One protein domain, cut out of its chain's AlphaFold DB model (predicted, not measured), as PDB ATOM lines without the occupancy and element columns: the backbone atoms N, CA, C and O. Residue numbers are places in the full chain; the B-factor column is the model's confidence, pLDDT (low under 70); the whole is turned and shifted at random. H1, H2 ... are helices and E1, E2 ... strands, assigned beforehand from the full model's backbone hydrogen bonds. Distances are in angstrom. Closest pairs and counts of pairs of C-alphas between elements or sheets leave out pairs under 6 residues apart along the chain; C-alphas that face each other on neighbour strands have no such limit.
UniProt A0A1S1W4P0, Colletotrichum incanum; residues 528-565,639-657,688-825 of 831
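What this domain is: This is residues 528 to 565, 639 to 657 and 688 to 825 of the 831 residues of a protein of Colletotrichum incanum (UniProt A0A1S1W4P0). What shape is this? An elongated body lies along the long helix H6: H4 and H7 run beside it in an up-and-down bundle, each helix running against the one before it, and H5 folds back on its beginning. H2 crosses H4 and leads to a side head of two small antiparallel strand pairs, E1 with E2 and E3 with E4, with H1 beyond; residues 548 to 553 stick out. What is it made of? The printed part has 195 residues with seven named helices and four named strands, in the order E1 E2 H1 E3 E4 H2 H3 H4 H5 H6 H7, and is mostly helix. It is only just loose, close to compact, with a radius of gyration of the C-alphas of 19.9 A, and spans 71 by 41 by 25 A.

How they stand to each other: How do the strands pair? E1, residues 528 to 531, and E2, residues 541 to 545, form an antiparallel hairpin, with N 528 and O 544 within hydrogen-bond range at 2.9 A. After H1, residues 553 to 557, E3, residues 558 to 561, is the antiparallel neighbour of E4, residues 640 to 643, with N 559 and O 642 within range at 2.8 A. What touches the hub? H2, residues 644 to 653, touches residues 720 to 724 alone of H4, residues 708 to 728, about perpendicular at 76 degrees, closest at C-alphas 650 and 724, 6.3 A. H3, residues 693 to 703, touches residues 710 to 714 alone of H4 at a steep tilt of 49 degrees, closest at C-alphas 703 and 711, 4.9 A. How do the last helices stand? H5, residues 734 to 754, and H6, residues 761 to 800, form a helical hairpin, touching with residues 761 to 769 alone of H6, closest at C-alphas 749 and 762, 4.8 A. H7, residues 808 to 824, touches H4 at a shallow tilt of 11 degrees, the same way, closest at C-alphas 726 and 824, 5.9 A. Are the helix backbones complete? Every O i to N i+4 pair is within range in H1, H2 and H3, against 16 of 17 in H4 and in H5, 33 of 36 in H6 and 11 of 13 in H7.

Where its parts are: Where are the anchors? E1 begins at C-alpha 528 (-16.053, 3.761, -14.178) and H7 ends at C-alpha 824 (-23.179, 1.571, -32.388). Which elements are long? From first to last C-alpha, H6 measures 57.3 A, H5 30.5 A and H4 30.3 A.

The domain as a whole: Where is it cut? Residues 566 to 638 and 658 to 687 are not printed; the C-alpha gaps are 10.1 A and 7.8 A. Where is confidence low? Twelve residues are under 70: 533 to 534, 536, 563 to 565, 655 to 657 and 688 to 690.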
ATOM      1  N   VAL A 528     -17.199   3.548 -13.285       87.50
ATOM      2  CA  VAL A 528     -16.053   3.761 -14.178       87.50
ATOM      3  C   VAL A 528     -16.325   3.033 -15.485       87.50
ATOM      4  O   VAL A 528     -16.760   1.884 -15.445       87.50
ATOM      5  N   PHE A 529     -16.058   3.688 -16.610       93.19
ATOM      6  CA  PHE A 529     -16.326   3.173 -17.949       93.19
ATOM      7  C   PHE A 529     -15.019   2.946 -18.712       93.19
ATOM      8  O   PHE A 529     -14.157   3.831 -18.758       93.19
ATOM      9  N   ARG A 530     -14.883   1.771 -19.330       89.94
ATOM     10  CA  ARG A 530     -13.774   1.426 -20.234       89.94
ATOM     11  C   ARG A 530     -14.204   0.398 -21.278       89.94
ATOM     12  O   ARG A 530     -15.256  -0.221 -21.124       89.94
ATOM     13  N   LEU A 531     -13.383   0.184 -22.301       89.06
ATOM     14  CA  LEU A 531     -13.587  -0.906 -23.258       89.06
ATOM     15  C   LEU A 531     -13.361  -2.269 -22.578       89.06
ATOM     16  O   LEU A 531     -12.493  -2.383 -21.711       89.06
ATOM     17  N   VAL A 532     -14.127  -3.298 -22.961       87.69
ATOM     18  CA  VAL A 532     -13.959  -4.665 -22.437       87.69
ATOM     19  C   VAL A 532     -12.550  -5.181 -22.732       87.69
ATOM     20  O   VAL A 532     -12.161  -5.380 -23.884       87.69
ATOM     21  N   GLN A 533     -11.790  -5.424 -21.667       68.69
ATOM     22  CA  GLN A 533     -10.426  -5.946 -21.748       68.69
ATOM     23  C   GLN A 533     -10.439  -7.468 -22.003       68.69
ATOM     24  O   GLN A 533     -11.232  -8.197 -21.407       68.69
ATOM     25  N   ASN A 534      -9.473  -7.968 -22.786       68.56
ATOM     26  CA  ASN A 534      -9.272  -9.385 -23.174       68.56
ATOM     27  C   ASN A 534     -10.206  -9.960 -24.264       68.56
ATOM     28  O   ASN A 534     -10.153 -11.163 -24.520       68.56
ATOM     29  N   ASP A 535     -10.993  -9.134 -24.954       73.88
ATOM     30  CA  ASP A 535     -11.692  -9.518 -26.188       73.88
ATOM     31  C   ASP A 535     -11.281  -8.568 -27.324       73.88
ATOM     32  O   ASP A 535     -11.687  -7.410 -27.354       73.88
ATOM     33  N   CYS A 536     -10.469  -9.056 -28.266       67.31
ATOM     34  CA  CYS A 536      -9.922  -8.248 -29.362       67.31
ATOM     35  C   CYS A 536     -10.938  -7.891 -30.467       67.31
ATOM     36  O   CYS A 536     -10.550  -7.268 -31.456       67.31
ATOM     37  N   ARG A 537     -12.207  -8.301 -30.336       77.69
ATOM     38  CA  ARG A 537     -13.301  -8.080 -31.302       77.69
ATOM     39  C   ARG A 537     -14.440  -7.254 -30.704       77.69
ATOM     40  O   ARG A 537     -15.028  -6.422 -31.394       77.69
ATOM     41  N   SER A 538     -14.727  -7.418 -29.415       84.12
ATOM     42  CA  SER A 538     -15.768  -6.651 -28.722       84.12
ATOM     43  C   SER A 538     -15.441  -5.158 -28.646       84.12
ATOM     44  O   SER A 538     -14.359  -4.753 -28.219       84.12
ATOM     45  N   THR A 539     -16.413  -4.325 -29.019       90.94
ATOM     46  CA  THR A 539     -16.395  -2.866 -28.782       90.94
ATOM     47  C   THR A 539     -17.170  -2.476 -27.519       90.94
ATOM     48  O   THR A 539     -17.365  -1.296 -27.237       90.94
ATOM     49  N   THR A 540     -17.656  -3.462 -26.761       93.12
ATOM     50  CA  THR A 540     -18.537  -3.261 -25.604       93.12
ATOM     51  C   THR A 540     -17.824  -2.509 -24.479       93.12
ATOM     52  O   THR A 540     -16.623  -2.670 -24.271       93.12
ATOM     53  N   ILE A 541     -18.584  -1.702 -23.738       93.94
ATOM     54  CA  ILE A 541     -18.115  -0.985 -22.552       93.94
ATOM     55  C   ILE A 541     -18.424  -1.814 -21.305       93.94
ATOM     56  O   ILE A 541     -19.556  -2.258 -21.127       93.94
ATOM     57  N   GLU A 542     -17.432  -2.007 -20.436       92.81
ATOM     58  CA  GLU A 542     -17.643  -2.548 -19.091       92.81
ATOM     59  C   GLU A 542     -17.757  -1.416 -18.060       92.81
ATOM     60  O   GLU A 542     -17.087  -0.381 -18.156       92.81
ATOM     61  N   VAL A 543     -18.627  -1.623 -17.067       93.25
ATOM     62  CA  VAL A 543     -18.919  -0.657 -16.003       93.25
ATOM     63  C   VAL A 543     -18.467  -1.224 -14.663       93.25
ATOM     64  O   VAL A 543     -18.963  -2.256 -14.213       93.25
ATOM     65  N   LEU A 544     -17.526  -0.541 -14.012       90.50
ATOM     66  CA  LEU A 544     -16.882  -1.001 -12.779       90.50
ATOM     67  C   LEU A 544     -17.218  -0.080 -11.597       90.50
ATOM     68  O   LEU A 544     -17.179   1.145 -11.724       90.50
ATOM     69  N   ASP A 545     -17.498  -0.650 -10.420       88.44
ATOM     70  CA  ASP A 545     -17.626   0.136  -9.185       88.44
ATOM     71  C   ASP A 545     -16.236   0.510  -8.661       88.44
ATOM     72  O   ASP A 545     -15.506  -0.313  -8.094       88.44
ATOM     73  N   ARG A 546     -15.887   1.792  -8.793       82.81
ATOM     74  CA  ARG A 546     -14.609   2.355  -8.328       82.81
ATOM     75  C   ARG A 546     -14.326   2.124  -6.841       82.81
ATOM     76  O   ARG A 546     -13.187   2.288  -6.418       82.81
ATOM     77  N   THR A 547     -15.342   1.865  -6.014       82.56
ATOM     78  CA  THR A 547     -15.166   1.681  -4.562       82.56
ATOM     79  C   THR A 547     -14.492   0.353  -4.228       82.56
ATOM     80  O   THR A 547     -13.954   0.204  -3.133       82.56
ATOM     81  N   THR A 548     -14.424  -0.561  -5.201       85.94
ATOM     82  CA  THR A 548     -13.594  -1.773  -5.166       85.94
ATOM     83  C   THR A 548     -12.119  -1.511  -5.516       85.94
ATOM     84  O   THR A 548     -11.267  -2.359  -5.258       85.94
ATOM     85  N   MET A 549     -11.791  -0.342  -6.084       83.56
ATOM     86  CA  MET A 549     -10.457   0.002  -6.584       83.56
ATOM     87  C   MET A 549      -9.646   0.847  -5.594       83.56
ATOM     88  O   MET A 549     -10.177   1.642  -4.817       83.56
ATOM     89  N   SER A 550      -8.314   0.753  -5.675       81.94
ATOM     90  CA  SER A 550      -7.435   1.663  -4.937       81.94
ATOM     91  C   SER A 550      -7.463   3.067  -5.554       81.94
ATOM     92  O   SER A 550      -7.448   3.238  -6.774       81.94
ATOM     93  N   SER A 551      -7.423   4.107  -4.716       71.94
ATOM     94  CA  SER A 551      -7.410   5.498  -5.197       71.94
ATOM     95  C   SER A 551      -6.160   5.870  -6.003       71.94
ATOM     96  O   SER A 551      -6.132   6.955  -6.576       71.94
ATOM     97  N   GLN A 552      -5.126   5.020  -6.020       72.12
ATOM     98  CA  GLN A 552      -3.958   5.179  -6.885       72.12
ATOM     99  C   GLN A 552      -4.259   4.645  -8.291       72.12
ATOM    100  O   GLN A 552      -4.182   5.417  -9.237       72.12
ATOM    101  N   HIS A 553      -4.747   3.403  -8.419       77.69
ATOM    102  CA  HIS A 553      -5.167   2.844  -9.713       77.69
ATOM    103  C   HIS A 553      -6.211   3.731 -10.414       77.69
ATOM    104  O   HIS A 553      -6.094   3.995 -11.607       77.69
ATOM    105  N   VAL A 554      -7.173   4.282  -9.661       75.06
ATOM    106  CA  VAL A 554      -8.171   5.211 -10.222       75.06
ATOM    107  C   VAL A 554      -7.533   6.475 -10.824       75.06
ATOM    108  O   VAL A 554      -8.043   6.979 -11.817       75.06
ATOM    109  N   ARG A 555      -6.427   6.986 -10.262       73.44
ATOM    110  CA  ARG A 555      -5.719   8.171 -10.791       73.44
ATOM    111  C   ARG A 555      -4.825   7.864 -11.986       73.44
ATOM    112  O   ARG A 555      -4.652   8.739 -12.825       73.44
ATOM    113  N   ASP A 556      -4.240   6.673 -12.015       73.25
ATOM    114  CA  ASP A 556      -3.219   6.304 -12.999       73.25
ATOM    115  C   ASP A 556      -3.831   5.739 -14.294       73.25
ATOM    116  O   ASP A 556      -3.144   5.646 -15.307       73.25
ATOM    117  N   THR A 557      -5.115   5.353 -14.268       70.69
ATOM    118  CA  THR A 557      -5.797   4.666 -15.383       70.69
ATOM    119  C   THR A 557      -7.062   5.382 -15.884       70.69
ATOM    120  O   THR A 557      -7.455   5.166 -17.030       70.69
ATOM    121  N   TYR A 558      -7.695   6.253 -15.080       79.38
ATOM    122  CA  TYR A 558      -8.978   6.878 -15.442       79.38
ATOM    123  C   TYR A 558      -9.017   8.395 -15.183       79.38
ATOM    124  O   TYR A 558      -8.690   8.896 -14.100       79.38
ATOM    125  N   ASP A 559      -9.511   9.133 -16.172       75.56
ATOM    126  CA  ASP A 559      -9.792  10.560 -16.082       75.56
ATOM    127  C   ASP A 559     -11.154  10.811 -15.423       75.56
ATOM    128  O   ASP A 559     -12.116  10.072 -15.627       75.56
ATOM    129  N   THR A 560     -11.262  11.909 -14.664       76.50
ATOM    130  CA  THR A 560     -12.570  12.561 -14.494       76.50
ATOM    131  C   THR A 560     -12.789  13.434 -15.717       76.50
ATOM    132  O   THR A 560     -12.067  14.415 -15.879       76.50
ATOM    133  N   GLU A 561     -13.776  13.103 -16.538       71.88
ATOM    134  CA  GLU A 561     -14.013  13.778 -17.812       71.88
ATOM    135  C   GLU A 561     -15.224  14.719 -17.788       71.88
ATOM    136  O   GLU A 561     -16.209  14.497 -17.077       71.88
ATOM    137  N   HIS A 562     -15.150  15.758 -18.621       71.12
ATOM    138  CA  HIS A 562     -16.320  16.464 -19.136       71.12
ATOM    139  C   HIS A 562     -16.939  15.642 -20.267       71.12
ATOM    140  O   HIS A 562     -16.203  15.073 -21.075       71.12
ATOM    141  N   ASN A 563     -18.270  15.617 -20.351       66.81
ATOM    142  CA  ASN A 563     -18.997  14.961 -21.437       66.81
ATOM    143  C   ASN A 563     -19.757  16.030 -22.265       66.81
ATOM    144  O   ASN A 563     -20.504  16.804 -21.655       66.81
ATOM    145  N   PRO A 564     -19.516  16.158 -23.589       53.81
ATOM    146  CA  PRO A 564     -18.739  15.235 -24.415       53.81
ATOM    147  C   PRO A 564     -17.244  15.405 -24.178       53.81
ATOM    148  O   PRO A 564     -16.546  14.422 -23.979       53.81
ATOM    149  N   ASP A 565     -16.770  16.651 -24.154       60.78
ATOM    150  CA  ASP A 565     -15.387  17.023 -23.887       60.78
ATOM    151  C   ASP A 565     -15.298  18.545 -23.638       60.78
ATOM    152  O   ASP A 565     -16.247  19.295 -23.904       60.78
ATOM    153  N   LEU A 639     -19.933  15.131 -14.266       85.12
ATOM    154  CA  LEU A 639     -18.660  14.501 -14.621       85.12
ATOM    155  C   LEU A 639     -18.706  12.975 -14.448       85.12
ATOM    156  O   LEU A 639     -19.189  12.466 -13.434       85.12
ATOM    157  N   LEU A 640     -18.113  12.251 -15.395       86.88
ATOM    158  CA  LEU A 640     -17.988  10.789 -15.370       86.88
ATOM    159  C   LEU A 640     -16.524  10.357 -15.158       86.88
ATOM    160  O   LEU A 640     -15.624  11.197 -15.063       86.88
ATOM    161  N   LEU A 641     -16.290   9.048 -15.002       86.25
ATOM    162  CA  LEU A 641     -14.952   8.450 -14.918       86.25
ATOM    163  C   LEU A 641     -14.732   7.525 -16.119       86.25
ATOM    164  O   LEU A 641     -15.422   6.515 -16.244       86.25
ATOM    165  N   CYS A 642     -13.773   7.875 -16.973       82.44
ATOM    166  CA  CYS A 642     -13.496   7.219 -18.251       82.44
ATOM    167  C   CYS A 642     -12.017   6.815 -18.328       82.44
ATOM    168  O   CYS A 642     -11.155   7.520 -17.805       82.44
ATOM    169  N   GLU A 643     -11.700   5.694 -18.976       83.81
ATOM    170  CA  GLU A 643     -10.310   5.287 -19.233       83.81
ATOM    171  C   GLU A 643      -9.560   6.346 -20.055       83.81
ATOM    172  O   GLU A 643     -10.092   6.869 -21.038       83.81
ATOM    173  N   CYS A 644      -8.327   6.680 -19.652       77.69
ATOM    174  CA  CYS A 644      -7.607   7.845 -20.186       77.69
ATOM    175  C   CYS A 644      -7.416   7.799 -21.713       77.69
ATOM    176  O   CYS A 644      -7.499   8.831 -22.374       77.69
ATOM    177  N   VAL A 645      -7.188   6.615 -22.296       72.88
ATOM    178  CA  VAL A 645      -6.991   6.467 -23.752       72.88
ATOM    179  C   VAL A 645      -8.311   6.656 -24.512       72.88
ATOM    180  O   VAL A 645      -8.351   7.351 -25.527       72.88
ATOM    181  N   MET A 646      -9.415   6.134 -23.966       82.19
ATOM    182  CA  MET A 646     -10.761   6.321 -24.516       82.19
ATOM    183  C   MET A 646     -11.188   7.798 -24.450       82.19
ATOM    184  O   MET A 646     -11.719   8.334 -25.424       82.19
ATOM    185  N   ASN A 647     -10.856   8.492 -23.354       77.19
ATOM    186  CA  ASN A 647     -11.046   9.939 -23.207       77.19
ATOM    187  C   ASN A 647     -10.211  10.740 -24.235       77.19
ATOM    188  O   ASN A 647     -10.720  11.682 -24.837       77.19
ATOM    189  N   GLN A 648      -8.963  10.340 -24.517       72.81
ATOM    190  CA  GLN A 648      -8.112  10.999 -25.524       72.81
ATOM    191  C   GLN A 648      -8.642  10.855 -26.959       72.81
ATOM    192  O   GLN A 648      -8.673  11.842 -27.699       72.81
ATOM    193  N   VAL A 649      -9.076   9.658 -27.368       76.62
ATOM    194  CA  VAL A 649      -9.631   9.444 -28.720       76.62
ATOM    195  C   VAL A 649     -10.977  10.165 -28.877       76.62
ATOM    196  O   VAL A 649     -11.220  10.782 -29.914       76.62
ATOM    197  N   LYS A 650     -11.800  10.213 -27.821       83.00
ATOM    198  CA  LYS A 650     -13.022  11.035 -27.761       83.00
ATOM    199  C   LYS A 650     -12.700  12.530 -27.927       83.00
ATOM    200  O   LYS A 650     -13.362  13.215 -28.704       83.00
ATOM    201  N   GLY A 651     -11.632  13.008 -27.291       72.88
ATOM    202  CA  GLY A 651     -11.119  14.365 -27.483       72.88
ATOM    203  C   GLY A 651     -10.721  14.664 -28.933       72.88
ATOM    204  O   GLY A 651     -11.050  15.736 -29.435       72.88
ATOM    205  N   ARG A 652     -10.085  13.721 -29.649       75.12
ATOM    206  CA  ARG A 652      -9.773  13.871 -31.091       75.12
ATOM    207  C   ARG A 652     -11.041  13.989 -31.938       75.12
ATOM    208  O   ARG A 652     -11.158  14.923 -32.728       75.12
ATOM    209  N   ILE A 653     -12.000  13.089 -31.715       77.19
ATOM    210  CA  ILE A 653     -13.298  13.042 -32.409       77.19
ATOM    211  C   ILE A 653     -14.033  14.393 -32.336       77.19
ATOM    212  O   ILE A 653     -14.557  14.866 -33.345       77.19
ATOM    213  N   TYR A 654     -14.011  15.048 -31.170       75.38
ATOM    214  CA  TYR A 654     -14.709  16.316 -30.923       75.38
ATOM    215  C   TYR A 654     -13.829  17.587 -31.015       75.38
ATOM    216  O   TYR A 654     -14.285  18.675 -30.640       75.38
ATOM    217  N   ASN A 655     -12.592  17.508 -31.524       66.31
ATOM    218  CA  ASN A 655     -11.688  18.664 -31.649       66.31
ATOM    219  C   ASN A 655     -11.732  19.315 -33.047       66.31
ATOM    220  O   ASN A 655     -10.877  19.077 -33.899       66.31
ATOM    221  N   LEU A 656     -12.712  20.190 -33.268       50.75
ATOM    222  CA  LEU A 656     -13.031  20.759 -34.585       50.75
ATOM    223  C   LEU A 656     -12.181  21.997 -34.956       50.75
ATOM    224  O   LEU A 656     -12.647  23.137 -34.907       50.75
ATOM    225  N   ARG A 657     -10.919  21.784 -35.357       42.31
ATOM    226  CA  ARG A 657     -10.114  22.808 -36.063       42.31
ATOM    227  C   ARG A 657     -10.496  22.879 -37.555       42.31
ATOM    228  O   ARG A 657     -10.900  21.881 -38.143       42.31
ATOM    229  N   PRO A 688      -8.902  16.305 -38.243       49.88
ATOM    230  CA  PRO A 688      -8.251  15.382 -37.304       49.88
ATOM    231  C   PRO A 688      -9.045  14.086 -37.074       49.88
ATOM    232  O   PRO A 688     -10.164  14.121 -36.550       49.88
ATOM    233  N   ASN A 689      -8.456  12.947 -37.441       58.03
ATOM    234  CA  ASN A 689      -9.070  11.617 -37.363       58.03
ATOM    235  C   ASN A 689      -8.894  10.943 -35.974       58.03
ATOM    236  O   ASN A 689      -8.019  11.335 -35.196       58.03
ATOM    237  N   PRO A 690      -9.706   9.918 -35.623       68.88
ATOM    238  CA  PRO A 690      -9.570   9.165 -34.363       68.88
ATOM    239  C   PRO A 690      -8.172   8.535 -34.182       68.88
ATOM    240  O   PRO A 690      -7.572   8.604 -33.100       68.88
ATOM    241  N   MET A 691      -7.624   7.997 -35.276       78.50
ATOM    242  CA  MET A 691      -6.208   7.686 -35.478       78.50
ATOM    243  C   MET A 691      -5.744   8.413 -36.751       78.50
ATOM    244  O   MET A 691      -6.498   8.452 -37.721       78.50
ATOM    245  N   GLY A 692      -4.540   8.993 -36.739       70.88
ATOM    246  CA  GLY A 692      -3.969   9.693 -37.898       70.88
ATOM    247  C   GLY A 692      -3.679   8.761 -39.080       70.88
ATOM    248  O   GLY A 692      -3.462   7.559 -38.894       70.88
ATOM    249  N   GLU A 693      -3.674   9.331 -40.284       71.12
ATOM    250  CA  GLU A 693      -3.663   8.598 -41.556       71.12
ATOM    251  C   GLU A 693      -2.388   7.754 -41.739       71.12
ATOM    252  O   GLU A 693      -2.470   6.531 -41.849       71.12
ATOM    253  N   GLU A 694      -1.205   8.375 -41.625       74.06
ATOM    254  CA  GLU A 694       0.108   7.710 -41.755       74.06
ATOM    255  C   GLU A 694       0.255   6.518 -40.791       74.06
ATOM    256  O   GLU A 694       0.799   5.465 -41.146       74.06
ATOM    257  N   ARG A 695      -0.263   6.653 -39.562       79.75
ATOM    258  CA  ARG A 695      -0.243   5.573 -38.567       79.75
ATOM    259  C   ARG A 695      -1.128   4.409 -39.004       79.75
ATOM    260  O   ARG A 695      -0.714   3.258 -38.862       79.75
ATOM    261  N   PHE A 696      -2.324   4.690 -39.517       82.75
ATOM    262  CA  PHE A 696      -3.225   3.651 -40.005       82.75
ATOM    263  C   PHE A 696      -2.619   2.910 -41.206       82.75
ATOM    264  O   PHE A 696      -2.500   1.684 -41.157       82.75
ATOM    265  N   GLU A 697      -2.144   3.635 -42.225       85.69
ATOM    266  CA  GLU A 697      -1.479   3.045 -43.397       85.69
ATOM    267  C   GLU A 697      -0.265   2.195 -42.996       85.69
ATOM    268  O   GLU A 697      -0.098   1.064 -43.461       85.69
ATOM    269  N   THR A 698       0.562   2.690 -42.070       87.62
ATOM    270  CA  THR A 698       1.733   1.964 -41.552       87.62
ATOM    271  C   THR A 698       1.342   0.653 -40.872       87.62
ATOM    272  O   THR A 698       2.016  -0.370 -41.055       87.62
ATOM    273  N   LEU A 699       0.259   0.641 -40.092       87.88
ATOM    274  CA  LEU A 699      -0.225  -0.577 -39.443       87.88
ATOM    275  C   LEU A 699      -0.852  -1.545 -40.459       87.88
ATOM    276  O   LEU A 699      -0.582  -2.748 -40.393       87.88
ATOM    277  N   LEU A 700      -1.589  -1.046 -41.453       91.06
ATOM    278  CA  LEU A 700      -2.176  -1.854 -42.524       91.06
ATOM    279  C   LEU A 700      -1.107  -2.500 -43.418       91.06
ATOM    280  O   LEU A 700      -1.115  -3.719 -43.607       91.06
ATOM    281  N   LEU A 701      -0.113  -1.739 -43.881       93.56
ATOM    282  CA  LEU A 701       1.004  -2.248 -44.690       93.56
ATOM    283  C   LEU A 701       1.808  -3.350 -43.983       93.56
ATOM    284  O   LEU A 701       2.361  -4.231 -44.643       93.56
ATOM    285  N   ASN A 702       1.863  -3.335 -42.649       88.38
ATOM    286  CA  ASN A 702       2.460  -4.415 -41.862       88.38
ATOM    287  C   ASN A 702       1.477  -5.572 -41.602       88.38
ATOM    288  O   ASN A 702       1.885  -6.736 -41.637       88.38
ATOM    289  N   THR A 703       0.186  -5.291 -41.432       91.81
ATOM    290  CA  THR A 703      -0.879  -6.304 -41.308       91.81
ATOM    291  C   THR A 703      -0.985  -7.166 -42.571       91.81
ATOM    292  O   THR A 703      -1.045  -8.391 -42.466       91.81
ATOM    293  N   LEU A 704      -0.877  -6.553 -43.757       93.69
ATOM    294  CA  LEU A 704      -0.803  -7.205 -45.079       93.69
ATOM    295  C   LEU A 704       0.436  -8.098 -45.271       93.69
ATOM    296  O   LEU A 704       0.480  -8.904 -46.197       93.69
ATOM    297  N   ARG A 705       1.450  -7.969 -44.405       92.38
ATOM    298  CA  ARG A 705       2.652  -8.823 -44.375       92.38
ATOM    299  C   ARG A 705       2.554  -9.950 -43.336       92.38
ATOM    300  O   ARG A 705       3.534 -10.657 -43.120       92.38
ATOM    301  N   GLY A 706       1.404 -10.113 -42.676       88.81
ATOM    302  CA  GLY A 706       1.194 -11.120 -41.632       88.81
ATOM    303  C   GLY A 706       1.559 -10.683 -40.209       88.81
ATOM    304  O   GLY A 706       1.626 -11.532 -39.321       88.81
ATOM    305  N   ASN A 707       1.815  -9.392 -39.953       93.25
ATOM    306  CA  ASN A 707       2.174  -8.916 -38.613       93.25
ATOM    307  C   ASN A 707       0.935  -8.793 -37.703       93.25
ATOM    308  O   ASN A 707       0.180  -7.825 -37.786       93.25
ATOM    309  N   VAL A 708       0.769  -9.762 -36.798       91.31
ATOM    310  CA  VAL A 708      -0.362  -9.843 -35.855       91.31
ATOM    311  C   VAL A 708      -0.331  -8.751 -34.771       91.31
ATOM    312  O   VAL A 708      -1.383  -8.388 -34.254       91.31
ATOM    313  N   THR A 709       0.828  -8.167 -34.445       88.06
ATOM    314  CA  THR A 709       0.878  -7.029 -33.506       88.06
ATOM    315  C   THR A 709       0.311  -5.774 -34.164       88.06
ATOM    316  O   THR A 709      -0.638  -5.194 -33.648       88.06
ATOM    317  N   ALA A 710       0.800  -5.432 -35.364       84.50
ATOM    318  CA  ALA A 710       0.299  -4.286 -36.128       84.50
ATOM    319  C   ALA A 710      -1.205  -4.405 -36.440       84.50
ATOM    320  O   ALA A 710      -1.939  -3.425 -36.348       84.50
ATOM    321  N   GLN A 711      -1.666  -5.625 -36.731       92.88
ATOM    322  CA  GLN A 711      -3.078  -5.965 -36.889       92.88
ATOM    323  C   GLN A 711      -3.909  -5.593 -35.654       92.88
ATOM    324  O   GLN A 711      -4.954  -4.957 -35.776       92.88
ATOM    325  N   ASN A 712      -3.466  -6.007 -34.467       89.50
ATOM    326  CA  ASN A 712      -4.219  -5.783 -33.239       89.50
ATOM    327  C   ASN A 712      -4.212  -4.295 -32.853       89.50
ATOM    328  O   ASN A 712      -5.264  -3.773 -32.499       89.50
ATOM    329  N   ASP A 713      -3.084  -3.597 -33.012       83.62
ATOM    330  CA  ASP A 713      -2.979  -2.153 -32.745       83.62
ATOM    331  C   ASP A 713      -3.858  -1.314 -33.699       83.62
ATOM    332  O   ASP A 713      -4.439  -0.302 -33.297       83.62
ATOM    333  N   MET A 714      -4.000  -1.750 -34.958       91.88
ATOM    334  CA  MET A 714      -4.915  -1.159 -35.945       91.88
ATOM    335  C   MET A 714      -6.379  -1.337 -35.528       91.88
ATOM    336  O   MET A 714      -7.150  -0.374 -35.506       91.88
ATOM    337  N   PHE A 715      -6.760  -2.563 -35.156       92.94
ATOM    338  CA  PHE A 715      -8.129  -2.875 -34.752       92.94
ATOM    339  C   PHE A 715      -8.507  -2.325 -33.376       92.94
ATOM    340  O   PHE A 715      -9.674  -2.002 -33.178       92.94
ATOM    341  N   GLU A 716      -7.566  -2.135 -32.448       86.81
ATOM    342  CA  GLU A 716      -7.824  -1.466 -31.166       86.81
ATOM    343  C   GLU A 716      -8.254  -0.006 -31.377       86.81
ATOM    344  O   GLU A 716      -9.218   0.450 -30.767       86.81
ATOM    345  N   GLY A 717      -7.623   0.717 -32.311       83.88
ATOM    346  CA  GLY A 717      -8.039   2.080 -32.663       83.88
ATOM    347  C   GLY A 717      -9.442   2.148 -33.275       83.88
ATOM    348  O   GLY A 717     -10.240   3.003 -32.889       83.88
ATOM    349  N   LEU A 718      -9.774   1.213 -34.173       89.69
ATOM    350  CA  LEU A 718     -11.122   1.081 -34.746       89.69
ATOM    351  C   LEU A 718     -12.160   0.699 -33.676       89.69
ATOM    352  O   LEU A 718     -13.255   1.264 -33.633       89.69
ATOM    353  N   ARG A 719     -11.803  -0.208 -32.759       92.81
ATOM    354  CA  ARG A 719     -12.669  -0.652 -31.659       92.81
ATOM    355  C   ARG A 719     -12.930   0.438 -30.634       92.81
ATOM    356  O   ARG A 719     -14.070   0.599 -30.209       92.81
ATOM    357  N   MET A 720     -11.912   1.212 -30.274       89.75
ATOM    358  CA  MET A 720     -12.030   2.342 -29.355       89.75
ATOM    359  C   MET A 720     -12.837   3.493 -29.970       89.75
ATOM    360  O   MET A 720     -13.652   4.095 -29.271       89.75
ATOM    361  N   ALA A 721     -12.705   3.736 -31.280       87.75
ATOM    362  CA  ALA A 721     -13.555   4.678 -32.011       87.75
ATOM    363  C   ALA A 721     -15.050   4.294 -31.944       87.75
ATOM    364  O   ALA A 721     -15.877   5.156 -31.655       87.75
ATOM    365  N   ILE A 722     -15.405   3.010 -32.109       92.88
ATOM    366  CA  ILE A 722     -16.782   2.517 -31.886       92.88
ATOM    367  C   ILE A 722     -17.174   2.600 -30.395       92.88
ATOM    368  O   ILE A 722     -18.268   3.053 -30.046       92.88
ATOM    369  N   GLY A 723     -16.276   2.175 -29.503       93.69
ATOM    370  CA  GLY A 723     -16.507   2.075 -28.060       93.69
ATOM    371  C   GLY A 723     -16.891   3.400 -27.403       93.69
ATOM    372  O   GLY A 723     -17.778   3.428 -26.555       93.69
ATOM    373  N   ILE A 724     -16.317   4.520 -27.849       92.25
ATOM    374  CA  ILE A 724     -16.658   5.868 -27.357       92.25
ATOM    375  C   ILE A 724     -18.141   6.199 -27.554       92.25
ATOM    376  O   ILE A 724     -18.762   6.814 -26.684       92.25
ATOM    377  N   PHE A 725     -18.738   5.751 -28.655       93.25
ATOM    378  CA  PHE A 725     -20.152   5.991 -28.917       93.25
ATOM    379  C   PHE A 725     -21.061   5.016 -28.173       93.25
ATOM    380  O   PHE A 725     -22.100   5.433 -27.658       93.25
ATOM    381  N   ARG A 726     -20.626   3.767 -27.966       94.44
ATOM    382  CA  ARG A 726     -21.254   2.878 -26.971       94.44
ATOM    383  C   ARG A 726     -21.177   3.446 -25.553       94.44
ATOM    384  O   ARG A 726     -22.098   3.212 -24.781       94.44
ATOM    385  N   TYR A 727     -20.120   4.184 -25.214       93.25
ATOM    386  CA  TYR A 727     -19.952   4.825 -23.912       93.25
ATOM    387  C   TYR A 727     -20.932   5.988 -23.718       93.25
ATOM    388  O   TYR A 727     -21.700   5.953 -22.760       93.25
ATOM    389  N   ILE A 728     -20.991   6.974 -24.624       89.38
ATOM    390  CA  ILE A 728     -21.916   8.116 -24.448       89.38
ATOM    391  C   ILE A 728     -23.400   7.712 -24.550       89.38
ATOM    392  O   ILE A 728     -24.252   8.386 -23.977       89.38
ATOM    393  N   ASN A 729     -23.701   6.583 -25.204       87.50
ATOM    394  CA  ASN A 729     -25.035   5.972 -25.243       87.50
ATOM    395  C   ASN A 729     -25.257   4.868 -24.190       87.50
ATOM    396  O   ASN A 729     -26.329   4.260 -24.171       87.50
ATOM    397  N   HIS A 730     -24.287   4.576 -23.313       94.00
ATOM    398  CA  HIS A 730     -24.423   3.480 -22.348       94.00
ATOM    399  C   HIS A 730     -25.575   3.768 -21.370       94.00
ATOM    400  O   HIS A 730     -25.642   4.895 -20.876       94.00
ATOM    401  N   PRO A 731     -26.437   2.799 -21.001       90.12
ATOM    402  CA  PRO A 731     -27.569   3.042 -20.098       90.12
ATOM    403  C   PRO A 731     -27.215   3.735 -18.769       90.12
ATOM    404  O   PRO A 731     -27.991   4.553 -18.282       90.12
ATOM    405  N   ASP A 732     -26.029   3.474 -18.209       88.69
ATOM    406  CA  ASP A 732     -25.534   4.140 -16.987       88.69
ATOM    407  C   ASP A 732     -24.875   5.517 -17.217       88.69
ATOM    408  O   ASP A 732     -24.683   6.279 -16.266       88.69
ATOM    409  N   ALA A 733     -24.494   5.847 -18.456       85.31
ATOM    410  CA  ALA A 733     -23.817   7.098 -18.814       85.31
ATOM    411  C   ALA A 733     -24.781   8.111 -19.449       85.31
ATOM    412  O   ALA A 733     -24.824   9.268 -19.023       85.31
ATOM    413  N   LEU A 734     -25.595   7.668 -20.412       85.88
ATOM    414  CA  LEU A 734     -26.521   8.480 -21.204       85.88
ATOM    415  C   LEU A 734     -27.451   9.383 -20.359       85.88
ATOM    416  O   LEU A 734     -27.589  10.553 -20.710       85.88
ATOM    417  N   PRO A 735     -28.006   8.958 -19.200       87.12
ATOM    418  CA  PRO A 735     -28.800   9.842 -18.335       87.12
ATOM    419  C   PRO A 735     -28.012  11.011 -17.721       87.12
ATOM    420  O   PRO A 735     -28.607  11.983 -17.250       87.12
ATOM    421  N   THR A 736     -26.679  10.925 -17.685       85.12
ATOM    422  CA  THR A 736     -25.788  12.035 -17.310       85.12
ATOM    423  C   THR A 736     -25.451  12.883 -18.531       85.12
ATOM    424  O   THR A 736     -25.564  14.102 -18.449       85.12
ATOM    425  N   VAL A 737     -25.159  12.263 -19.681       84.88
ATOM    426  CA  VAL A 737     -24.955  12.966 -20.962       84.88
ATOM    427  C   VAL A 737     -26.159  13.864 -21.279       84.88
ATOM    428  O   VAL A 737     -26.019  15.082 -21.353       84.88
ATOM    429  N   GLN A 738     -27.373  13.310 -21.310       83.62
ATOM    430  CA  GLN A 738     -28.589  14.078 -21.608       83.62
ATOM    431  C   GLN A 738     -28.918  15.146 -20.549       83.62
ATOM    432  O   GLN A 738     -29.474  16.200 -20.873       83.62
ATOM    433  N   ARG A 739     -28.536  14.932 -19.280       84.06
ATOM    434  CA  ARG A 739     -28.635  15.974 -18.245       84.06
ATOM    435  C   ARG A 739     -27.712  17.150 -18.562       84.06
ATOM    436  O   ARG A 739     -28.142  18.292 -18.417       84.06
ATOM    437  N   ASN A 740     -26.488  16.886 -19.015       84.38
ATOM    438  CA  ASN A 740     -25.499  17.922 -19.305       84.38
ATOM    439  C   ASN A 740     -25.961  18.837 -20.449       84.38
ATOM    440  O   ASN A 740     -25.990  20.050 -20.258       84.38
ATOM    441  N   HIS A 741     -26.410  18.289 -21.588       80.69
ATOM    442  CA  HIS A 741     -26.958  19.098 -22.697       80.69
ATOM    443  C   HIS A 741     -28.105  20.000 -22.209       80.69
ATOM    444  O   HIS A 741     -28.146  21.198 -22.495       80.69
ATOM    445  N   ARG A 742     -29.038  19.432 -21.429       84.62
ATOM    446  CA  ARG A 742     -30.211  20.149 -20.914       84.62
ATOM    447  C   ARG A 742     -29.819  21.280 -19.960       84.62
ATOM    448  O   ARG A 742     -30.361  22.375 -20.078       84.62
ATOM    449  N   GLU A 743     -28.860  21.054 -19.067       85.31
ATOM    450  CA  GLU A 743     -28.318  22.089 -18.175       85.31
ATOM    451  C   GLU A 743     -27.575  23.197 -18.943       85.31
ATOM    452  O   GLU A 743     -27.730  24.372 -18.605       85.31
ATOM    453  N   LEU A 744     -26.831  22.861 -20.003       86.50
ATOM    454  CA  LEU A 744     -26.164  23.835 -20.880       86.50
ATOM    455  C   LEU A 744     -27.187  24.692 -21.645       86.50
ATOM    456  O   LEU A 744     -27.100  25.921 -21.624       86.50
ATOM    457  N   ARG A 745     -28.212  24.065 -22.237       85.25
ATOM    458  CA  ARG A 745     -29.314  24.747 -22.939       85.25
ATOM    459  C   ARG A 745     -30.095  25.682 -22.017       85.25
ATOM    460  O   ARG A 745     -30.389  26.819 -22.393       85.25
ATOM    461  N   ILE A 746     -30.386  25.246 -20.788       86.25
ATOM    462  CA  ILE A 746     -31.000  26.091 -19.752       86.25
ATOM    463  C   ILE A 746     -30.072  27.259 -19.391       86.25
ATOM    464  O   ILE A 746     -30.531  28.398 -19.326       86.25
ATOM    465  N   ALA A 747     -28.775  27.013 -19.196       86.69
ATOM    466  CA  ALA A 747     -27.818  28.048 -18.812       86.69
ATOM    467  C   ALA A 747     -27.699  29.165 -19.859       86.69
ATOM    468  O   ALA A 747     -27.789  30.337 -19.492       86.69
ATOM    469  N   VAL A 748     -27.577  28.824 -21.148       88.19
ATOM    470  CA  VAL A 748     -27.540  29.836 -22.221       88.19
ATOM    471  C   VAL A 748     -28.890  30.543 -22.374       88.19
ATOM    472  O   VAL A 748     -28.913  31.757 -22.550       88.19
ATOM    473  N   THR A 749     -30.015  29.841 -22.199       89.44
ATOM    474  CA  THR A 749     -31.351  30.472 -22.194       89.44
ATOM    475  C   THR A 749     -31.492  31.519 -21.079       89.44
ATOM    476  O   THR A 749     -32.061  32.586 -21.305       89.44
ATOM    477  N   VAL A 750     -30.932  31.266 -19.889       86.31
ATOM    478  CA  VAL A 750     -30.921  32.247 -18.787       86.31
ATOM    479  C   VAL A 750     -29.955  33.407 -19.060       86.31
ATOM    480  O   VAL A 750     -30.294  34.545 -18.749       86.31
ATOM    481  N   ILE A 751     -28.786  33.156 -19.661       88.94
ATOM    482  CA  ILE A 751     -27.843  34.215 -20.073       88.94
ATOM    483  C   ILE A 751     -28.513  35.163 -21.078       88.94
ATOM    484  O   ILE A 751     -28.565  36.367 -20.835       88.94
ATOM    485  N   ALA A 752     -29.091  34.617 -22.150       89.56
ATOM    486  CA  ALA A 752     -29.780  35.365 -23.202       89.56
ATOM    487  C   ALA A 752     -30.977  36.186 -22.683       89.56
ATOM    488  O   ALA A 752     -31.223  37.300 -23.141       89.56
ATOM    489  N   GLY A 753     -31.710  35.659 -21.694       87.94
ATOM    490  CA  GLY A 753     -32.825  36.363 -21.054       87.94
ATOM    491  C   GLY A 753     -32.421  37.485 -20.087       87.94
ATOM    492  O   GLY A 753     -33.278  38.280 -19.702       87.94
ATOM    493  N   LEU A 754     -31.147  37.558 -19.679       89.19
ATOM    494  CA  LEU A 754     -30.621  38.581 -18.762       89.19
ATOM    495  C   LEU A 754     -29.738  39.617 -19.469       89.19
ATOM    496  O   LEU A 754     -29.777  40.795 -19.115       89.19
ATOM    497  N   ILE A 755     -28.947  39.188 -20.453       90.38
ATOM    498  CA  ILE A 755     -27.969  40.011 -21.165       90.38
ATOM    499  C   ILE A 755     -28.480  40.256 -22.582       90.38
ATOM    500  O   ILE A 755     -28.310  39.418 -23.462       90.38
ATOM    501  N   ARG A 756     -29.119  41.412 -22.804       90.50
ATOM    502  CA  ARG A 756     -29.772  41.748 -24.083       90.50
ATOM    503  C   ARG A 756     -28.856  41.633 -25.323       90.50
ATOM    504  O   ARG A 756     -29.359  41.114 -26.310       90.50
ATOM    505  N   PRO A 757     -27.567  42.036 -25.294       89.25
ATOM    506  CA  PRO A 757     -26.597  41.755 -26.368       89.25
ATOM    507  C   PRO A 757     -26.454  40.282 -26.783       89.25
ATOM    508  O   PRO A 757     -26.048  39.985 -27.897       89.25
ATOM    509  N   LEU A 758     -26.773  39.342 -25.888       88.06
ATOM    510  CA  LEU A 758     -26.599  37.903 -26.091       88.06
ATOM    511  C   LEU A 758     -27.942  37.176 -26.297       88.06
ATOM    512  O   LEU A 758     -28.029  35.970 -26.055       88.06
ATOM    513  N   SER A 759     -29.011  37.883 -26.691       87.19
ATOM    514  CA  SER A 759     -30.369  37.313 -26.733       87.19
ATOM    515  C   SER A 759     -30.521  36.130 -27.694       87.19
ATOM    516  O   SER A 759     -31.274  35.196 -27.407       87.19
ATOM    517  N   ASP A 760     -29.762  36.115 -28.788       87.25
ATOM    518  CA  ASP A 760     -29.858  35.072 -29.818       87.25
ATOM    519  C   ASP A 760     -28.958  33.857 -29.524       87.25
ATOM    520  O   ASP A 760     -29.156  32.775 -30.086       87.25
ATOM    521  N   ALA A 761     -28.057  33.964 -28.537       84.19
ATOM    522  CA  ALA A 761     -27.195  32.870 -28.082       84.19
ATOM    523  C   ALA A 761     -27.988  31.611 -27.696       84.19
ATOM    524  O   ALA A 761     -27.529  30.491 -27.907       84.19
ATOM    525  N   ALA A 762     -29.201  31.772 -27.156       88.31
ATOM    526  CA  ALA A 762     -30.065  30.654 -26.780       88.31
ATOM    527  C   ALA A 762     -30.686  29.922 -27.978       88.31
ATOM    528  O   ALA A 762     -31.063  28.758 -27.841       88.31
ATOM    529  N   ALA A 763     -30.818  30.582 -29.131       84.88
ATOM    530  CA  ALA A 763     -31.224  29.944 -30.377       84.88
ATOM    531  C   ALA A 763     -30.021  29.256 -31.033       84.88
ATOM    532  O   ALA A 763     -30.071  28.043 -31.242       84.88
ATOM    533  N   ILE A 764     -28.907  29.983 -31.166       85.12
ATOM    534  CA  ILE A 764     -27.627  29.471 -31.678       85.12
ATOM    535  C   ILE A 764     -27.150  28.235 -30.888       85.12
ATOM    536  O   ILE A 764     -26.640  27.287 -31.482       85.12
ATOM    537  N   GLN A 765     -27.359  28.177 -29.563       90.69
ATOM    538  CA  GLN A 765     -26.991  27.001 -28.761       90.69
ATOM    539  C   GLN A 765     -27.801  25.756 -29.121       90.69
ATOM    540  O   GLN A 765     -27.227  24.672 -29.146       90.69
ATOM    541  N   ARG A 766     -29.104  25.879 -29.406       86.00
ATOM    542  CA  ARG A 766     -29.936  24.717 -29.771       86.00
ATOM    543  C   ARG A 766     -29.474  24.108 -31.086       86.00
ATOM    544  O   ARG A 766     -29.428  22.889 -31.206       86.00
ATOM    545  N   GLU A 767     -29.104  24.968 -32.029       78.00
ATOM    546  CA  GLU A 767     -28.505  24.567 -33.297       78.00
ATOM    547  C   GLU A 767     -27.144  23.897 -33.045       78.00
ATOM    548  O   GLU A 767     -26.939  22.761 -33.457       78.00
ATOM    549  N   PHE A 768     -26.249  24.539 -32.287       86.81
ATOM    550  CA  PHE A 768     -24.908  24.032 -31.969       86.81
ATOM    551  C   PHE A 768     -24.900  22.655 -31.284       86.81
ATOM    552  O   PHE A 768     -24.091  21.793 -31.625       86.81
ATOM    553  N   ASP A 769     -25.774  22.463 -30.297       81.69
ATOM    554  CA  ASP A 769     -25.773  21.329 -29.368       81.69
ATOM    555  C   ASP A 769     -26.029  19.998 -30.088       81.69
ATOM    556  O   ASP A 769     -25.173  19.111 -30.085       81.69
ATOM    557  N   SER A 770     -27.159  19.890 -30.794       72.62
ATOM    558  CA  SER A 770     -27.497  18.710 -31.603       72.62
ATOM    559  C   SER A 770     -26.538  18.510 -32.783       72.62
ATOM    560  O   SER A 770     -26.298  17.380 -33.210       72.62
ATOM    561  N   ASN A 771     -25.947  19.593 -33.293       74.69
ATOM    562  CA  ASN A 771     -25.020  19.568 -34.419       74.69
ATOM    563  C   ASN A 771     -23.635  19.009 -34.036       74.69
ATOM    564  O   ASN A 771     -23.113  18.131 -34.724       74.69
ATOM    565  N   ARG A 772     -23.076  19.432 -32.889       82.38
ATOM    566  CA  ARG A 772     -21.762  18.988 -32.382       82.38
ATOM    567  C   ARG A 772     -21.672  17.474 -32.230       82.38
ATOM    568  O   ARG A 772     -20.675  16.864 -32.613       82.38
ATOM    569  N   TYR A 773     -22.688  16.884 -31.606       78.56
ATOM    570  CA  TYR A 773     -22.705  15.454 -31.318       78.56
ATOM    571  C   TYR A 773     -22.894  14.612 -32.579       78.56
ATOM    572  O   TYR A 773     -22.256  13.569 -32.719       78.56
ATOM    573  N   ARG A 774     -23.737  15.090 -33.503       77.25
ATOM    574  CA  ARG A 774     -24.031  14.425 -34.773       77.25
ATOM    575  C   ARG A 774     -22.812  14.410 -35.697       77.25
ATOM    576  O   ARG A 774     -22.398  13.330 -36.095       77.25
ATOM    577  N   GLU A 775     -22.146  15.551 -35.890       77.44
ATOM    578  CA  GLU A 775     -20.895  15.640 -36.667       77.44
ATOM    579  C   GLU A 775     -19.792  14.728 -36.096       77.44
ATOM    580  O   GLU A 775     -19.113  14.027 -36.844       77.44
ATOM    581  N   GLY A 776     -19.629  14.670 -34.767       78.69
ATOM    582  CA  GLY A 776     -18.656  13.768 -34.136       78.69
ATOM    583  C   GLY A 776     -18.954  12.283 -34.388       78.69
ATOM    584  O   GLY A 776     -18.038  11.511 -34.686       78.69
ATOM    585  N   ALA A 777     -20.227  11.882 -34.306       81.25
ATOM    586  CA  ALA A 777     -20.659  10.518 -34.607       81.25
ATOM    587  C   ALA A 777     -20.499  10.184 -36.093       81.25
ATOM    588  O   ALA A 777     -19.863   9.187 -36.432       81.25
ATOM    589  N   ASP A 778     -21.016  11.026 -36.982       75.31
ATOM    590  CA  ASP A 778     -21.065  10.748 -38.415       75.31
ATOM    591  C   ASP A 778     -19.655  10.744 -39.034       75.31
ATOM    592  O   ASP A 778     -19.332   9.818 -39.784       75.31
ATOM    593  N   ARG A 779     -18.759  11.655 -38.614       82.00
ATOM    594  CA  ARG A 779     -17.325  11.596 -38.969       82.00
ATOM    595  C   ARG A 779     -16.643  10.319 -38.483       82.00
ATOM    596  O   ARG A 779     -15.845   9.736 -39.214       82.00
ATOM    597  N   THR A 780     -16.931   9.867 -37.260       82.44
ATOM    598  CA  THR A 780     -16.301   8.646 -36.726       82.44
ATOM    599  C   THR A 780     -16.838   7.394 -37.417       82.44
ATOM    600  O   THR A 780     -16.072   6.470 -37.686       82.44
ATOM    601  N   ARG A 781     -18.133   7.372 -37.764       82.75
ATOM    602  CA  ARG A 781     -18.767   6.266 -38.494       82.75
ATOM    603  C   ARG A 781     -18.189   6.138 -39.900       82.75
ATOM    604  O   ARG A 781     -17.832   5.033 -40.297       82.75
ATOM    605  N   ALA A 782     -18.041   7.266 -40.599       70.38
ATOM    606  CA  ALA A 782     -17.361   7.350 -41.888       70.38
ATOM    607  C   ALA A 782     -15.921   6.821 -41.803       70.38
ATOM    608  O   ALA A 782     -15.572   5.892 -42.527       70.38
ATOM    609  N   TRP A 783     -15.119   7.332 -40.860       85.19
ATOM    610  CA  TRP A 783     -13.721   6.923 -40.698       85.19
ATOM    611  C   TRP A 783     -13.569   5.410 -40.465       85.19
ATOM    612  O   TRP A 783     -12.807   4.750 -41.171       85.19
ATOM    613  N   VAL A 784     -14.332   4.829 -39.528       85.69
ATOM    614  CA  VAL A 784     -14.278   3.378 -39.262       85.69
ATOM    615  C   VAL A 784     -14.743   2.563 -40.476       85.69
ATOM    616  O   VAL A 784     -14.113   1.556 -40.799       85.69
ATOM    617  N   ALA A 785     -15.795   2.994 -41.181       76.38
ATOM    618  CA  ALA A 785     -16.294   2.307 -42.377       76.38
ATOM    619  C   ALA A 785     -15.271   2.302 -43.524       76.38
ATOM    620  O   ALA A 785     -15.005   1.249 -44.105       76.38
ATOM    621  N   GLU A 786     -14.656   3.451 -43.815       80.31
ATOM    622  CA  GLU A 786     -13.602   3.578 -44.827       80.31
ATOM    623  C   GLU A 786     -12.396   2.705 -44.497       80.31
ATOM    624  O   GLU A 786     -11.905   1.982 -45.364       80.31
ATOM    625  N   ARG A 787     -11.935   2.726 -43.240       90.00
ATOM    626  CA  ARG A 787     -10.805   1.896 -42.811       90.00
ATOM    627  C   ARG A 787     -11.093   0.410 -42.953       90.00
ATOM    628  O   ARG A 787     -10.237  -0.328 -43.429       90.00
ATOM    629  N   ILE A 788     -12.293  -0.037 -42.591       87.75
ATOM    630  CA  ILE A 788     -12.691  -1.436 -42.784       87.75
ATOM    631  C   ILE A 788     -12.750  -1.790 -44.277       87.75
ATOM    632  O   ILE A 788     -12.301  -2.873 -44.654       87.75
ATOM    633  N   LEU A 789     -13.240  -0.891 -45.136       76.25
ATOM    634  CA  LEU A 789     -13.289  -1.121 -46.580       76.25
ATOM    635  C   LEU A 789     -11.892  -1.193 -47.217       76.25
ATOM    636  O   LEU A 789     -11.648  -2.114 -47.993       76.25
ATOM    637  N   ASP A 790     -10.967  -0.294 -46.874       86.44
ATOM    638  CA  ASP A 790      -9.591  -0.330 -47.392       86.44
ATOM    639  C   ASP A 790      -8.871  -1.622 -46.976       86.44
ATOM    640  O   ASP A 790      -8.380  -2.350 -47.838       86.44
ATOM    641  N   ILE A 791      -8.921  -2.022 -45.696       90.56
ATOM    642  CA  ILE A 791      -8.319  -3.299 -45.265       90.56
ATOM    643  C   ILE A 791      -8.925  -4.475 -46.060       90.56
ATOM    644  O   ILE A 791      -8.178  -5.336 -46.534       90.56
ATOM    645  N   ARG A 792     -10.252  -4.506 -46.269       90.06
ATOM    646  CA  ARG A 792     -10.914  -5.544 -47.087       90.06
ATOM    647  C   ARG A 792     -10.420  -5.538 -48.537       90.06
ATOM    648  O   ARG A 792     -10.107  -6.609 -49.056       90.06
ATOM    649  N   LEU A 793     -10.326  -4.373 -49.182       83.81
ATOM    650  CA  LEU A 793      -9.880  -4.234 -50.576       83.81
ATOM    651  C   LEU A 793      -8.413  -4.649 -50.753       83.81
ATOM    652  O   LEU A 793      -8.102  -5.423 -51.657       83.81
ATOM    653  N   GLN A 794      -7.525  -4.211 -49.860       91.38
ATOM    654  CA  GLN A 794      -6.101  -4.560 -49.900       91.38
ATOM    655  C   GLN A 794      -5.890  -6.072 -49.714       91.38
ATOM    656  O   GLN A 794      -5.089  -6.681 -50.426       91.38
ATOM    657  N   PHE A 795      -6.626  -6.708 -48.794       90.44
ATOM    658  CA  PHE A 795      -6.589  -8.166 -48.621       90.44
ATOM    659  C   PHE A 795      -7.239  -8.914 -49.800       90.44
ATOM    660  O   PHE A 795      -6.725  -9.956 -50.203       90.44
ATOM    661  N   GLY A 796      -8.306  -8.376 -50.399       83.75
ATOM    662  CA  GLY A 796      -8.947  -8.943 -51.592       83.75
ATOM    663  C   GLY A 796      -8.058  -8.895 -52.841       83.75
ATOM    664  O   GLY A 796      -8.011  -9.863 -53.599       83.75
ATOM    665  N   GLN A 797      -7.277  -7.827 -53.032       86.19
ATOM    666  CA  GLN A 797      -6.275  -7.780 -54.104       86.19
ATOM    667  C   GLN A 797      -5.179  -8.832 -53.877       86.19
ATOM    668  O   GLN A 797      -4.812  -9.545 -54.808       86.19
ATOM    669  N   ARG A 798      -4.717  -9.013 -52.629       84.25
ATOM    670  CA  ARG A 798      -3.759 -10.083 -52.279       84.25
ATOM    671  C   ARG A 798      -4.296 -11.483 -52.575       84.25
ATOM    672  O   ARG A 798      -3.502 -12.361 -52.900       84.25
ATOM    673  N   GLU A 799      -5.607 -11.696 -52.479       84.56
ATOM    674  CA  GLU A 799      -6.247 -12.957 -52.864       84.56
ATOM    675  C   GLU A 799      -6.186 -13.190 -54.379       84.56
ATOM    676  O   GLU A 799      -5.725 -14.243 -54.820       84.56
ATOM    677  N   GLN A 800      -6.564 -12.183 -55.176       80.62
ATOM    678  CA  GLN A 800      -6.520 -12.239 -56.646       80.62
ATOM    679  C   GLN A 800      -5.090 -12.391 -57.184       80.62
ATOM    680  O   GLN A 800      -4.860 -13.137 -58.135       80.62
ATOM    681  N   ASP A 801      -4.117 -11.757 -56.526       87.75
ATOM    682  CA  ASP A 801      -2.687 -11.896 -56.811       87.75
ATOM    683  C   ASP A 801      -2.122 -13.279 -56.410       87.75
ATOM    684  O   ASP A 801      -0.945 -13.550 -56.656       87.75
ATOM    685  N   GLY A 802      -2.897 -14.139 -55.735       86.81
ATOM    686  CA  GLY A 802      -2.442 -15.432 -55.205       86.81
ATOM    687  C   GLY A 802      -1.455 -15.330 -54.032       86.81
ATOM    688  O   GLY A 802      -0.726 -16.280 -53.752       86.81
ATOM    689  N   ASN A 803      -1.404 -14.179 -53.357       91.38
ATOM    690  CA  ASN A 803      -0.407 -13.795 -52.351       91.38
ATOM    691  C   ASN A 803      -1.051 -13.420 -50.997       91.38
ATOM    692  O   ASN A 803      -0.648 -12.455 -50.340       91.38
ATOM    693  N   LEU A 804      -2.074 -14.173 -50.581       88.50
ATOM    694  CA  LEU A 804      -2.817 -13.942 -49.341       88.50
ATOM    695  C   LEU A 804      -1.953 -14.246 -48.088       88.50
ATOM    696  O   LEU A 804      -1.403 -15.347 -47.988       88.50
ATOM    697  N   PRO A 805      -1.815 -13.322 -47.115       91.62
ATOM    698  CA  PRO A 805      -0.981 -13.544 -45.932       91.62
ATOM    699  C   PRO A 805      -1.673 -14.447 -44.883       91.62
ATOM    700  O   PRO A 805      -2.904 -14.471 -44.805       91.62
ATOM    701  N   PRO A 806      -0.924 -15.156 -44.007       92.75
ATOM    702  CA  PRO A 806      -1.489 -16.184 -43.118       92.75
ATOM    703  C   PRO A 806      -2.530 -15.700 -42.097       92.75
ATOM    704  O   PRO A 806      -3.292 -16.505 -41.569       92.75
ATOM    705  N   ASN A 807      -2.563 -14.403 -41.794       90.12
ATOM    706  CA  ASN A 807      -3.526 -13.800 -40.876       90.12
ATOM    707  C   ASN A 807      -4.849 -13.388 -41.545       90.12
ATOM    708  O   ASN A 807      -5.756 -12.961 -40.835       90.12
ATOM    709  N   ALA A 808      -4.990 -13.518 -42.869       91.69
ATOM    710  CA  ALA A 808      -6.138 -13.005 -43.620       91.69
ATOM    711  C   ALA A 808      -7.503 -13.474 -43.093       91.69
ATOM    712  O   ALA A 808      -8.398 -12.652 -42.940       91.69
ATOM    713  N   ALA A 809      -7.659 -14.751 -42.734       90.94
ATOM    714  CA  ALA A 809      -8.912 -15.254 -42.161       90.94
ATOM    715  C   ALA A 809      -9.247 -14.601 -40.803       90.94
ATOM    716  O   ALA A 809     -10.401 -14.274 -40.528       90.94
ATOM    717  N   THR A 810      -8.234 -14.353 -39.966       90.94
ATOM    718  CA  THR A 810      -8.390 -13.639 -38.688       90.94
ATOM    719  C   THR A 810      -8.722 -12.166 -38.915       90.94
ATOM    720  O   THR A 810      -9.580 -11.633 -38.219       90.94
ATOM    721  N   VAL A 811      -8.070 -11.533 -39.896       91.56
ATOM    722  CA  VAL A 811      -8.301 -10.142 -40.313       91.56
ATOM    723  C   VAL A 811      -9.730  -9.960 -40.818       91.56
ATOM    724  O   VAL A 811     -10.442  -9.135 -40.257       91.56
ATOM    725  N   GLN A 812     -10.181 -10.760 -41.791       88.81
ATOM    726  CA  GLN A 812     -11.555 -10.703 -42.308       88.81
ATOM    727  C   GLN A 812     -12.576 -10.936 -41.193       88.81
ATOM    728  O   GLN A 812     -13.446 -10.100 -40.988       88.81
ATOM    729  N   GLY A 813     -12.386 -11.963 -40.360       88.31
ATOM    730  CA  GLY A 813     -13.294 -12.204 -39.241       88.31
ATOM    731  C   GLY A 813     -13.312 -11.102 -38.169       88.31
ATOM    732  O   GLY A 813     -14.270 -11.048 -37.413       88.31
ATOM    733  N   ILE A 814     -12.285 -10.247 -38.056       89.00
ATOM    734  CA  ILE A 814     -12.349  -9.032 -37.217       89.00
ATOM    735  C   ILE A 814     -13.027  -7.892 -37.996       89.00
ATOM    736  O   ILE A 814     -13.803  -7.141 -37.419       89.00
ATOM    737  N   LEU A 815     -12.790  -7.765 -39.303       91.31
ATOM    738  CA  LEU A 815     -13.457  -6.779 -40.163       91.31
ATOM    739  C   LEU A 815     -14.968  -7.000 -40.257       91.31
ATOM    740  O   LEU A 815     -15.698  -6.024 -40.414       91.31
ATOM    741  N   ASP A 816     -15.430  -8.248 -40.179       88.50
ATOM    742  CA  ASP A 816     -16.845  -8.620 -40.096       88.50
ATOM    743  C   ASP A 816     -17.422  -8.203 -38.738       88.50
ATOM    744  O   ASP A 816     -18.272  -7.316 -38.698       88.50
ATOM    745  N   ASP A 817     -16.855  -8.700 -37.630       87.56
ATOM    746  CA  ASP A 817     -17.259  -8.315 -36.270       87.56
ATOM    747  C   ASP A 817     -17.284  -6.789 -36.063       87.56
ATOM    748  O   ASP A 817     -18.136  -6.272 -35.339       87.56
ATOM    749  N   LEU A 818     -16.340  -6.044 -36.648       83.69
ATOM    750  CA  LEU A 818     -16.287  -4.588 -36.519       83.69
ATOM    751  C   LEU A 818     -17.222  -3.857 -37.479       83.69
ATOM    752  O   LEU A 818     -17.785  -2.851 -37.057       83.69
ATOM    753  N   ALA A 819     -17.442  -4.354 -38.702       81.06
ATOM    754  CA  ALA A 819     -18.454  -3.809 -39.612       81.06
ATOM    755  C   ALA A 819     -19.849  -3.910 -38.983       81.06
ATOM    756  O   ALA A 819     -20.556  -2.904 -38.890       81.06
ATOM    757  N   ASP A 820     -20.182  -5.083 -38.440       85.69
ATOM    758  CA  ASP A 820     -21.427  -5.326 -37.708       85.69
ATOM    759  C   ASP A 820     -21.566  -4.405 -36.489       85.69
ATOM    760  O   ASP A 820     -22.676  -4.036 -36.112       85.69
ATOM    761  N   GLN A 821     -20.457  -3.965 -35.884       87.94
ATOM    762  CA  GLN A 821     -20.452  -3.051 -34.738       87.94
ATOM    763  C   GLN A 821     -20.393  -1.551 -35.106       87.94
ATOM    764  O   GLN A 821     -20.566  -0.720 -34.210       87.94
ATOM    765  N   ILE A 822     -20.248  -1.162 -36.384       81.94
ATOM    766  CA  ILE A 822     -20.281   0.260 -36.808       81.94
ATOM    767  C   ILE A 822     -21.592   0.941 -36.390       81.94
ATOM    768  O   ILE A 822     -21.588   2.120 -36.031       81.94
ATOM    769  N   HIS A 823     -22.715   0.213 -36.387       80.56
ATOM    770  CA  HIS A 823     -24.033   0.777 -36.075       80.56
ATOM    771  C   HIS A 823     -24.142   1.358 -34.653       80.56
ATOM    772  O   HIS A 823     -25.031   2.174 -34.408       80.56
ATOM    773  N   TYR A 824     -23.245   0.986 -33.730       88.50
ATOM    774  CA  TYR A 824     -23.179   1.571 -32.388       88.50
ATOM    775  C   TYR A 824     -22.552   2.978 -32.354       88.50
ATOM    776  O   TYR A 824     -22.624   3.650 -31.322       88.50
ATOM    777  N   ILE A 825     -21.967   3.454 -33.461       90.31
ATOM    778  CA  ILE A 825     -21.555   4.852 -33.610       90.31
ATOM    779  C   ILE A 825     -22.794   5.710 -33.878       90.31
ATOM    780  O   ILE A 825     -23.226   5.869 -35.019       90.31
TER     781      ILE A 825